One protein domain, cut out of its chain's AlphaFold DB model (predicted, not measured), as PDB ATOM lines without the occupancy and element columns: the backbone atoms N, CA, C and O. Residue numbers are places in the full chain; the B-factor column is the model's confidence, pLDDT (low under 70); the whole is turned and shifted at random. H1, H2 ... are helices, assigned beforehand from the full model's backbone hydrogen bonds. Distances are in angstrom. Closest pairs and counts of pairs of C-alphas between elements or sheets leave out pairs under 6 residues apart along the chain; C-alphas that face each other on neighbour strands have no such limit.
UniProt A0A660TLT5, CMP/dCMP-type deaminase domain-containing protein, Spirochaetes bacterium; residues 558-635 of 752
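AT A GLANCE: This is residues 558 to 635 of the 752 residues of the protein "CMP/dCMP-type deaminase domain-containing protein" of Spirochaetes bacterium (UniProt A0A660TLT5). One longer helix, H4, runs through the middle of a lengthened, all-helix body, with three short helices, H1, H2 and H3, loosely grouped in a triangle on one side of it and the pair H5 and H6 on the other. H3 is next to H4, the unnamed stretch of residues 588 to 601 loops out between H3 and H4, and beyond H4 the backbone sticks out with residues 614 to 620 and 622 to 628 before H6 folds back to pack on H4. The printed part has 78 residues with six named helices, H1 to H6 in order along the chain, and no named strand; the class is all helix, with 46 residues in named elements. The whole is compact, with a radius of gyration of the C-alphas of 13.3 A, yet elongated in outline, spanning 37 by 24 by 23 A.

IN THESE COORDINATES: Find C-alpha 602 at (49.689, 27.967, 110.642); from there H4, residues 602 to 614, runs 18.3 A to C-alpha 614 at (60.475, 29.174, 125.436). Look before it for H3, residues 583 to 587, which is 6.5 A from first to last C-alpha. H2, residues 570 to 577, is 10.0 A long, and H1, residues 561 to 565, is 6.4 A long and begins at C-alpha 561, at (38.185, 27.229, 110.956). After H4 come H5, residues 618 to 623, with a length of 8.9 A, and H6, residues 626 to 634, with a length of 12.2 A. H6 ends at C-alpha 634, at (57.895, 36.961, 110.688).

HOW THE PARTS SIT: Start at H4 and look at its residues 604 to 608, which alone touch H6: the closest C-alphas, those of Ser 607 and Leu 633, are 5.6 A apart. These two helices run opposite ways at a steep tilt of 65 degrees. With residues 605 to 609 alone H4 only just touches H3, with 3 pairs of C-alphas within 8 A; the closest are those of Ile 586 and Lys 605, 6.0 A apart. H4 and H5 are close but not clearly touching, their closest C-alphas, those of Leu 612 and Tyr 621, being 7.9 A apart; their lines stand at a steep tilt of 62 degrees, opposite ways. H5 touches no helix, and it is apart from H6, the next in the chain. From H3, move outward to H2: the two are close but not clearly touching, with the closest C-alphas, those of Ile 576 and Glu 583, 6.1 A apart. H3 and H1 are also close but not clearly touching, with the closest C-alphas, those of Val 561 and Phe 587, 7.1 A apart. H1 and H2 only just touch, and only at the corner by their link, with 3 pairs of C-alphas within 8 A; the closest are those of Leu 564 and Met 573, 7.3 A apart. H1 and H2 are both apart from H4. In H1, H3, H4, H5 and H6 every O i to N i+4 pair is within hydrogen-bond range; in H2 2 of 4 are.

THE WHOLE: The two C-alphas farthest apart, those of Arg 568 and Lys 623, are 38.4 A from each other. The printed part runs from residue 558 to 635 and has no cut. The link from H3 to H4 is long, with 14 residues; the other four links are tight. Within the long link, look for residues 588 to 589, paired antiparallel with residues 592 to 593. The mean pLDDT of the printed part is 71.7, and 38 residues are under 70, among them residues 608 to 635; the mean is 60 for H5 and 58 for H6 in this model.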
ATOM      1  N   LEU A 558      42.323  28.191 101.517       89.31
ATOM      2  CA  LEU A 558      41.226  27.244 101.294       89.31
ATOM      3  C   LEU A 558      40.937  26.382 102.534       89.31
ATOM      4  O   LEU A 558      40.151  25.444 102.452       89.31
ATOM      5  N   ILE A 559      41.620  26.641 103.655       87.19
ATOM      6  CA  ILE A 559      41.419  25.921 104.917       87.19
ATOM      7  C   ILE A 559      40.796  26.879 105.916       87.19
ATOM      8  O   ILE A 559      41.466  27.787 106.417       87.19
ATOM      9  N   GLU A 560      39.533  26.636 106.237       89.50
ATOM     10  CA  GLU A 560      38.768  27.464 107.156       89.50
ATOM     11  C   GLU A 560      38.713  26.849 108.564       89.50
ATOM     12  O   GLU A 560      38.945  25.653 108.777       89.50
ATOM     13  N   VAL A 561      38.367  27.667 109.560       87.69
ATOM     14  CA  VAL A 561      38.185  27.229 110.956       87.69
ATOM     15  C   VAL A 561      37.194  26.065 111.065       87.69
ATOM     16  O   VAL A 561      37.430  25.130 111.837       87.69
ATOM     17  N   LYS A 562      36.099  26.089 110.294       88.25
ATOM     18  CA  LYS A 562      35.082  25.025 110.299       88.25
ATOM     19  C   LYS A 562      35.645  23.670 109.863       88.25
ATOM     20  O   LYS A 562      35.286  22.649 110.447       88.25
ATOM     21  N   ASP A 563      36.579  23.655 108.911       87.44
ATOM     22  CA  ASP A 563      37.192  22.415 108.437       87.44
ATOM     23  C   ASP A 563      38.085  21.787 109.511       87.44
ATOM     24  O   ASP A 563      38.078  20.569 109.690       87.44
ATOM     25  N   LEU A 564      38.820  22.610 110.267       81.81
ATOM     26  CA  LEU A 564      39.643  22.137 111.381       81.81
ATOM     27  C   LEU A 564      38.781  21.552 112.502       81.81
ATOM     28  O   LEU A 564      39.044  20.437 112.951       81.81
ATOM     29  N   LYS A 565      37.712  22.259 112.895       82.19
ATOM     30  CA  LYS A 565      36.773  21.800 113.933       82.19
ATOM     31  C   LYS A 565      36.045  20.510 113.548       82.19
ATOM     32  O   LYS A 565      35.745  19.704 114.418       82.19
ATOM     33  N   SER A 566      35.797  20.287 112.256       84.06
ATOM     34  CA  SER A 566      35.160  19.057 111.760       84.06
ATOM     35  C   SER A 566      36.059  17.812 111.801       84.06
ATOM     36  O   SER A 566      35.599  16.715 111.501       84.06
ATOM     37  N   GLY A 567      37.355  17.958 112.107       76.06
ATOM     38  CA  GLY A 567      38.314  16.848 112.092       76.06
ATOM     39  C   GLY A 567      38.797  16.436 110.694       76.06
ATOM     40  O   GLY A 567      39.660  15.562 110.582       76.06
ATOM     41  N   ARG A 568      38.333  17.104 109.623       77.88
ATOM     42  CA  ARG A 568      38.752  16.866 108.224       77.88
ATOM     43  C   ARG A 568      40.270  16.936 108.033       77.88
ATOM     44  O   ARG A 568      40.836  16.253 107.184       77.88
ATOM     45  N   PHE A 569      40.938  17.731 108.863       76.44
ATOM     46  CA  PHE A 569      42.382  17.932 108.880       76.44
ATOM     47  C   PHE A 569      43.032  17.308 110.128       76.44
ATOM     48  O   PHE A 569      43.837  17.941 110.809       76.44
ATOM     49  N   SER A 570      42.711  16.045 110.425       68.69
ATOM     50  CA  SER A 570      43.123  15.330 111.650       68.69
ATOM     51  C   SER A 570      44.628  15.368 111.957       68.69
ATOM     52  O   SER A 570      45.025  15.449 113.116       68.69
ATOM     53  N   LYS A 571      45.502  15.393 110.940       75.31
ATOM     54  CA  LYS A 571      46.958  15.546 111.143       75.31
ATOM     55  C   LYS A 571      47.348  16.896 111.760       75.31
ATOM     56  O   LYS A 571      48.332  16.950 112.490       75.31
ATOM     57  N   TYR A 572      46.592  17.961 111.493       69.94
ATOM     58  CA  TYR A 572      46.785  19.263 112.134       69.94
ATOM     59  C   TYR A 572      46.271  19.249 113.574       69.94
ATOM     60  O   TYR A 572      46.936  19.785 114.456       69.94
ATOM     61  N   MET A 573      45.155  18.563 113.835       68.88
ATOM     62  CA  MET A 573      44.629  18.393 115.195       68.88
ATOM     63  C   MET A 573      45.595  17.600 116.085       68.88
ATOM     64  O   MET A 573      45.792  17.965 117.237       68.88
ATOM     65  N   LYS A 574      46.341  16.634 115.526       72.44
ATOM     66  CA  LYS A 574      47.419  15.931 116.248       72.44
ATOM     67  C   LYS A 574      48.514  16.853 116.796       72.44
ATOM     68  O   LYS A 574      49.184  16.493 117.759       72.44
ATOM     69  N   ILE A 575      48.734  18.026 116.198       69.94
ATOM     70  CA  ILE A 575      49.693  19.022 116.709       69.94
ATOM     71  C   ILE A 575      49.157  19.652 118.006       69.94
ATOM     72  O   ILE A 575      49.925  19.883 118.939       69.94
ATOM     73  N   ILE A 576      47.839  19.866 118.078       69.25
ATOM     74  CA  ILE A 576      47.127  20.339 119.272       69.25
ATOM     75  C   ILE A 576      47.120  19.249 120.344       69.25
ATOM     76  O   ILE A 576      47.495  19.509 121.481       69.25
ATOM     77  N   GLU A 577      46.779  18.011 119.970       69.75
ATOM     78  CA  GLU A 577      46.739  16.854 120.880       69.75
ATOM     79  C   GLU A 577      48.102  16.570 121.519       69.75
ATOM     80  O   GLU A 577      48.191  16.274 122.707       69.75
ATOM     81  N   LYS A 578      49.193  16.717 120.756       72.06
ATOM     82  CA  LYS A 578      50.570  16.608 121.269       72.06
ATOM     83  C   LYS A 578      51.011  17.820 122.096       72.06
ATOM     84  O   LYS A 578      52.179  17.916 122.470       72.06
ATOM     85  N   GLY A 579      50.113  18.775 122.324       66.81
ATOM     86  CA  GLY A 579      50.362  19.992 123.079       66.81
ATOM     87  C   GLY A 579      51.391  20.907 122.431       66.81
ATOM     88  O   GLY A 579      51.951  21.739 123.136       66.81
ATOM     89  N   ILE A 580      51.704  20.770 121.132       67.50
ATOM     90  CA  ILE A 580      52.695  21.613 120.437       67.50
ATOM     91  C   ILE A 580      52.169  23.051 120.331       67.50
ATOM     92  O   ILE A 580      52.939  23.985 120.564       67.50
ATOM     93  N   ILE A 581      50.868  23.206 120.075       69.31
ATOM     94  CA  ILE A 581      50.134  24.475 119.995       69.31
ATOM     95  C   ILE A 581      48.902  24.367 120.897       69.31
ATOM     96  O   ILE A 581      48.240  23.330 120.885       69.31
ATOM     97  N   ASN A 582      48.560  25.421 121.641       71.56
ATOM     98  CA  ASN A 582      47.310  25.427 122.402       71.56
ATOM     99  C   ASN A 582      46.117  25.659 121.470       71.56
ATOM    100  O   ASN A 582      46.164  26.503 120.578       71.56
ATOM    101  N   GLU A 583      45.003  24.980 121.732       73.94
ATOM    102  CA  GLU A 583      43.771  25.131 120.950       73.94
ATOM    103  C   GLU A 583      43.284  26.593 120.891       73.94
ATOM    104  O   GLU A 583      42.934  27.107 119.824       73.94
ATOM    105  N   ASN A 584      43.352  27.301 122.024       73.19
ATOM    106  CA  ASN A 584      43.006  28.722 122.107       73.19
ATOM    107  C   ASN A 584      43.884  29.601 121.202       73.19
ATOM    108  O   ASN A 584      43.377  30.568 120.638       73.19
ATOM    109  N   ASP A 585      45.163  29.260 121.021       70.12
ATOM    110  CA  ASP A 585      46.082  30.048 120.193       70.12
ATOM    111  C   ASP A 585      45.716  29.938 118.708       70.12
ATOM    112  O   ASP A 585      45.956  30.872 117.947       70.12
ATOM    113  N   ILE A 586      45.098  28.834 118.282       72.81
ATOM    114  CA  ILE A 586      44.711  28.591 116.884       72.81
ATOM    115  C   ILE A 586      43.413  29.312 116.545       72.81
ATOM    116  O   ILE A 586      43.347  30.019 115.539       72.81
ATOM    117  N   PHE A 587      42.390  29.141 117.384       79.50
ATOM    118  CA  PHE A 587      41.027  29.574 117.073       79.50
ATOM    119  C   PHE A 587      40.679  30.976 117.570       79.50
ATOM    120  O   PHE A 587      39.571  31.447 117.310       79.50
ATOM    121  N   LYS A 588      41.603  31.658 118.257       77.50
ATOM    122  CA  LYS A 588      41.404  33.030 118.732       77.50
ATOM    123  C   LYS A 588      42.467  33.985 118.197       77.50
ATOM    124  O   LYS A 588      43.606  33.603 117.928       77.50
ATOM    125  N   ILE A 589      42.085  35.247 118.030       73.19
ATOM    126  CA  ILE A 589      42.986  36.384 117.805       73.19
ATOM    127  C   ILE A 589      42.559  37.473 118.789       73.19
ATOM    128  O   ILE A 589      41.374  37.792 118.872       73.19
ATOM    129  N   ASP A 590      43.505  37.990 119.572       67.31
ATOM    130  CA  ASP A 590      43.284  39.042 120.577       67.31
ATOM    131  C   ASP A 590      42.135  38.699 121.550       67.31
ATOM    132  O   ASP A 590      41.267  39.512 121.867       67.31
ATOM    133  N   GLY A 591      42.076  37.426 121.960       71.56
ATOM    134  CA  GLY A 591      41.043  36.880 122.850       71.56
ATOM    135  C   GLY A 591      39.670  36.643 122.206       71.56
ATOM    136  O   GLY A 591      38.803  36.055 122.850       71.56
ATOM    137  N   LYS A 592      39.462  37.040 120.945       79.00
ATOM    138  CA  LYS A 592      38.200  36.853 120.211       79.00
ATOM    139  C   LYS A 592      38.240  35.598 119.356       79.00
ATOM    140  O   LYS A 592      39.243  35.329 118.697       79.00
ATOM    141  N   GLU A 593      37.137  34.857 119.333       84.94
ATOM    142  CA  GLU A 593      37.004  33.692 118.459       84.94
ATOM    143  C   GLU A 593      36.992  34.085 116.984       84.94
ATOM    144  O   GLU A 593      36.389  35.081 116.576       84.94
ATOM    145  N   LEU A 594      37.670  33.273 116.177       84.25
ATOM    146  CA  LEU A 594      37.627  33.380 114.730       84.25
ATOM    147  C   LEU A 594      36.278  32.892 114.198       84.25
ATOM    148  O   LEU A 594      35.746  31.873 114.641       84.25
ATOM    149  N   HIS A 595      35.757  33.605 113.197       89.00
ATOM    150  CA  HIS A 595      34.581  33.175 112.453       89.00
ATOM    151  C   HIS A 595      34.847  31.815 111.779       89.00
ATOM    152  O   HIS A 595      35.975  31.585 111.331       89.00
ATOM    153  N   PRO A 596      33.840  30.928 111.651       88.25
ATOM    154  CA  PRO A 596      34.004  29.619 111.016       88.25
ATOM    155  C   PRO A 596      34.602  29.654 109.601       88.25
ATOM    156  O   PRO A 596      35.267  28.698 109.219       88.25
ATOM    157  N   GLU A 597      34.396  30.750 108.867       89.62
ATOM    158  CA  GLU A 597      34.889  30.961 107.493       89.62
ATOM    159  C   GLU A 597      36.249  31.675 107.421       89.62
ATOM    160  O   GLU A 597      36.775  31.936 106.342       89.62
ATOM    161  N   HIS A 598      36.846  32.035 108.558       89.56
ATOM    162  CA  HIS A 598      38.190  32.602 108.550       89.56
ATOM    163  C   HIS A 598      39.230  31.519 108.248       89.56
ATOM    164  O   HIS A 598      39.170  30.410 108.777       89.56
ATOM    165  N   CYS A 599      40.231  31.876 107.446       87.75
ATOM    166  CA  CYS A 599      41.415  31.053 107.212       87.75
ATOM    167  C   CYS A 599      42.488  31.298 108.286       87.75
ATOM    168  O   CYS A 599      42.568  32.389 108.857       87.75
ATOM    169  N   ILE A 600      43.347  30.304 108.544       79.25
ATOM    170  CA  ILE A 600      44.385  30.376 109.592       79.25
ATOM    171  C   ILE A 600      45.798  30.261 109.011       79.25
ATOM    172  O   ILE A 600      46.113  29.358 108.233       79.25
ATOM    173  N   CYS A 601      46.691  31.157 109.447       81.56
ATOM    174  CA  CYS A 601      48.112  31.104 109.106       81.56
ATOM    175  C   CYS A 601      48.838  30.210 110.109       81.56
ATOM    176  O   CYS A 601      49.235  30.659 111.182       81.56
ATOM    177  N   PHE A 602      49.027  28.934 109.758       76.19
ATOM    178  CA  PHE A 602      49.689  27.967 110.642       76.19
ATOM    179  C   PHE A 602      51.071  28.426 111.105       76.19
ATOM    180  O   PHE A 602      51.381  28.261 112.277       76.19
ATOM    181  N   ARG A 603      51.868  29.052 110.227       78.81
ATOM    182  CA  ARG A 603      53.185  29.602 110.585       78.81
ATOM    183  C   ARG A 603      53.081  30.570 111.763       78.81
ATOM    184  O   ARG A 603      53.785  30.401 112.746       78.81
ATOM    185  N   GLU A 604      52.199  31.565 111.666       72.50
ATOM    186  CA  GLU A 604      52.036  32.585 112.713       72.50
ATOM    187  C   GLU A 604      51.607  31.957 114.039       72.50
ATOM    188  O   GLU A 604      52.160  32.296 115.081       72.50
ATOM    189  N   LYS A 605      50.676  30.996 113.998       73.75
ATOM    190  CA  LYS A 605      50.204  30.301 115.202       73.75
ATOM    191  C   LYS A 605      51.277  29.398 115.821       73.75
ATOM    192  O   LYS A 605      51.496  29.462 117.024       73.75
ATOM    193  N   ILE A 606      51.981  28.607 115.007       71.06
ATOM    194  CA  ILE A 606      53.070  27.716 115.445       71.06
ATOM    195  C   ILE A 606      54.203  28.524 116.070       71.06
ATOM    196  O   ILE A 606      54.616  28.237 117.193       71.06
ATOM    197  N   SER A 607      54.698  29.534 115.357       70.56
ATOM    198  CA  SER A 607      55.817  30.347 115.822       70.56
ATOM    199  C   SER A 607      55.476  31.073 117.126       70.56
ATOM    200  O   SER A 607      56.332  31.153 118.006       70.56
ATOM    201  N   LEU A 608      54.224  31.528 117.298       67.62
ATOM    202  CA  LEU A 608      53.764  32.157 118.539       67.62
ATOM    203  C   LEU A 608      53.802  31.156 119.691       67.62
ATOM    204  O   LEU A 608      54.401  31.440 120.723       67.62
ATOM    205  N   SER A 609      53.231  29.965 119.513       67.94
ATOM    206  CA  SER A 609      53.208  28.963 120.579       67.94
ATOM    207  C   SER A 609      54.602  28.428 120.932       67.94
ATOM    208  O   SER A 609      54.872  28.192 122.109       67.94
ATOM    209  N   ILE A 610      55.514  28.283 119.961       68.44
ATOM    210  CA  ILE A 610      56.919  27.922 120.232       68.44
ATOM    211  C   ILE A 610      57.608  29.029 121.039       68.44
ATOM    212  O   ILE A 610      58.272  28.740 122.035       68.44
ATOM    213  N   LEU A 611      57.433  30.291 120.638       68.19
ATOM    214  CA  LEU A 611      57.999  31.434 121.347       68.19
ATOM    215  C   LEU A 611      57.490  31.497 122.795       68.19
ATOM    216  O   LEU A 611      58.292  31.584 123.723       68.19
ATOM    217  N   LEU A 612      56.173  31.378 122.989       66.81
ATOM    218  CA  LEU A 612      55.525  31.415 124.304       66.81
ATOM    219  C   LEU A 612      56.014  30.306 125.240       66.81
ATOM    220  O   LEU A 612      56.178  30.548 126.431       66.81
ATOM    221  N   LYS A 613      56.287  29.105 124.722       68.25
ATOM    222  CA  LYS A 613      56.845  28.000 125.519       68.25
ATOM    223  C   LYS A 613      58.279  28.235 125.969       68.25
ATOM    224  O   LYS A 613      58.666  27.777 127.041       68.25
ATOM    225  N   ASN A 614      59.070  28.911 125.142       66.88
ATOM    226  CA  ASN A 614      60.475  29.174 125.436       66.88
ATOM    227  C   ASN A 614      60.656  30.348 126.412       66.88
ATOM    228  O   ASN A 614      61.685  30.434 127.082       66.88
ATOM    229  N   ILE A 615      59.654  31.223 126.545       67.88
ATOM    230  CA  ILE A 615      59.636  32.289 127.549       67.88
ATOM    231  C   ILE A 615      59.158  31.702 128.886       67.88
ATOM    232  O   ILE A 615      57.965  31.587 129.153       67.88
ATOM    233  N   LYS A 616      60.110  31.324 129.748       59.19
ATOM    234  CA  LYS A 616      59.825  30.751 131.079       59.19
ATOM    235  C   LYS A 616      59.231  31.760 132.072       59.19
ATOM    236  O   LYS A 616      58.585  31.350 133.031       59.19
ATOM    237  N   ASP A 617      59.443  33.058 131.848       66.81
ATOM    238  CA  ASP A 617      59.029  34.129 132.755       66.81
ATOM    239  C   ASP A 617      57.852  34.946 132.187       66.81
ATOM    240  O   ASP A 617      57.971  35.656 131.183       66.81
ATOM    241  N   LYS A 618      56.698  34.867 132.861       61.16
ATOM    242  CA  LYS A 618      55.468  35.583 132.483       61.16
ATOM    243  C   LYS A 618      55.593  37.106 132.626       61.16
ATOM    244  O   LYS A 618      54.858  37.825 131.949       61.16
ATOM    245  N   GLU A 619      56.497  37.606 133.471       60.38
ATOM    246  CA  GLU A 619      56.789  39.043 133.600       60.38
ATOM    247  C   GLU A 619      57.518  39.582 132.365       60.38
ATOM    248  O   GLU A 619      57.235  40.690 131.909       60.38
ATOM    249  N   VAL A 620      58.428  38.785 131.790       63.25
ATOM    250  CA  VAL A 620      59.154  39.132 130.560       63.25
ATOM    251  C   VAL A 620      58.190  39.185 129.381       63.25
ATOM    252  O   VAL A 620      58.208  40.156 128.634       63.25
ATOM    253  N   TYR A 621      57.278  38.214 129.263       57.88
ATOM    254  CA  TYR A 621      56.247  38.224 128.221       57.88
ATOM    255  C   TYR A 621      55.384  39.496 128.249       57.88
ATOM    256  O   TYR A 621      55.180  40.114 127.211       57.88
ATOM    257  N   LYS A 622      54.940  39.941 129.435       59.75
ATOM    258  CA  LYS A 622      54.158  41.185 129.583       59.75
ATOM    259  C   LYS A 622      54.930  42.455 129.201       59.75
ATOM    260  O   LYS A 622      54.304  43.486 128.972       59.75
ATOM    261  N   LYS A 623      56.265  42.400 129.177       58.84
ATOM    262  CA  LYS A 623      57.144  43.523 128.810       58.84
ATOM    263  C   LYS A 623      57.522  43.532 127.327       58.84
ATOM    264  O   LYS A 623      57.951  44.576 126.845       58.84
ATOM    265  N   ILE A 624      57.373  42.414 126.610       59.38
ATOM    266  CA  ILE A 624      57.609  42.352 125.163       59.38
ATOM    267  C   ILE A 624      56.376  42.927 124.466       59.38
ATOM    268  O   ILE A 624      55.254  42.482 124.705       59.38
ATOM    269  N   ASN A 625      56.569  43.937 123.618       57.59
ATOM    270  CA  ASN A 625      55.454  44.524 122.886       57.59
ATOM    271  C   ASN A 625      54.983  43.564 121.759       57.59
ATOM    272  O   ASN A 625      55.748  42.725 121.275       57.59
ATOM    273  N   GLU A 626      53.724  43.671 121.326       57.62
ATOM    274  CA  GLU A 626      53.180  42.815 120.253       57.62
ATOM    275  C   GLU A 626      53.926  42.962 118.914       57.62
ATOM    276  O   GLU A 626      53.990  42.004 118.141       57.62
ATOM    277  N   ASP A 627      54.521  44.123 118.636       54.69
ATOM    278  CA  ASP A 627      55.310  44.354 117.422       54.69
ATOM    279  C   ASP A 627      56.618  43.545 117.429       54.69
ATOM    280  O   ASP A 627      56.973  42.965 116.408       54.69
ATOM    281  N   ASP A 628      57.307  43.456 118.569       59.03
ATOM    282  CA  ASP A 628      58.552  42.705 118.744       59.03
ATOM    283  C   ASP A 628      58.277  41.208 118.582       59.03
ATOM    284  O   ASP A 628      59.043  40.489 117.939       59.03
ATOM    285  N   ILE A 629      57.138  40.743 119.109       60.78
ATOM    286  CA  ILE A 629      56.648  39.383 118.874       60.78
ATOM    287  C   ILE A 629      56.425  39.181 117.376       60.78
ATOM    288  O   ILE A 629      56.993  38.254 116.805       60.78
ATOM    289  N   ASN A 630      55.663  40.051 116.710       56.50
ATOM    290  CA  ASN A 630      55.412  39.936 115.272       56.50
ATOM    291  C   ASN A 630      56.714  39.928 114.450       56.50
ATOM    292  O   ASN A 630      56.856  39.093 113.559       56.50
ATOM    293  N   ASP A 631      57.697  40.765 114.779       58.44
ATOM    294  CA  ASP A 631      59.003  40.790 114.108       58.44
ATOM    295  C   ASP A 631      59.819  39.505 114.325       58.44
ATOM    296  O   ASP A 631      60.557  39.083 113.428       58.44
ATOM    297  N   ILE A 632      59.684  38.851 115.483       59.44
ATOM    298  CA  ILE A 632      60.280  37.534 115.756       59.44
ATOM    299  C   ILE A 632      59.557  36.439 114.953       59.44
ATOM    300  O   ILE A 632      60.206  35.593 114.334       59.44
ATOM    301  N   LEU A 633      58.221  36.472 114.908       56.78
ATOM    302  CA  LEU A 633      57.389  35.489 114.201       56.78
ATOM    303  C   LEU A 633      57.560  35.542 112.683       56.78
ATOM    304  O   LEU A 633      57.574  34.505 112.019       56.78
ATOM    305  N   VAL A 634      57.712  36.744 112.128       54.78
ATOM    306  CA  VAL A 634      57.895  36.961 110.688       54.78
ATOM    307  C   VAL A 634      59.193  36.317 110.176       54.78
ATOM    308  O   VAL A 634      59.251  35.937 109.009       54.78
ATOM    309  N   LYS A 635      60.201  36.128 111.039       55.28
ATOM    310  CA  LYS A 635      61.537  35.629 110.667       55.28
ATOM    311  C   LYS A 635      61.675  34.099 110.653       55.28
ATOM    312  O   LYS A 635      62.661  33.604 110.110       55.28
TER     313      LYS A 635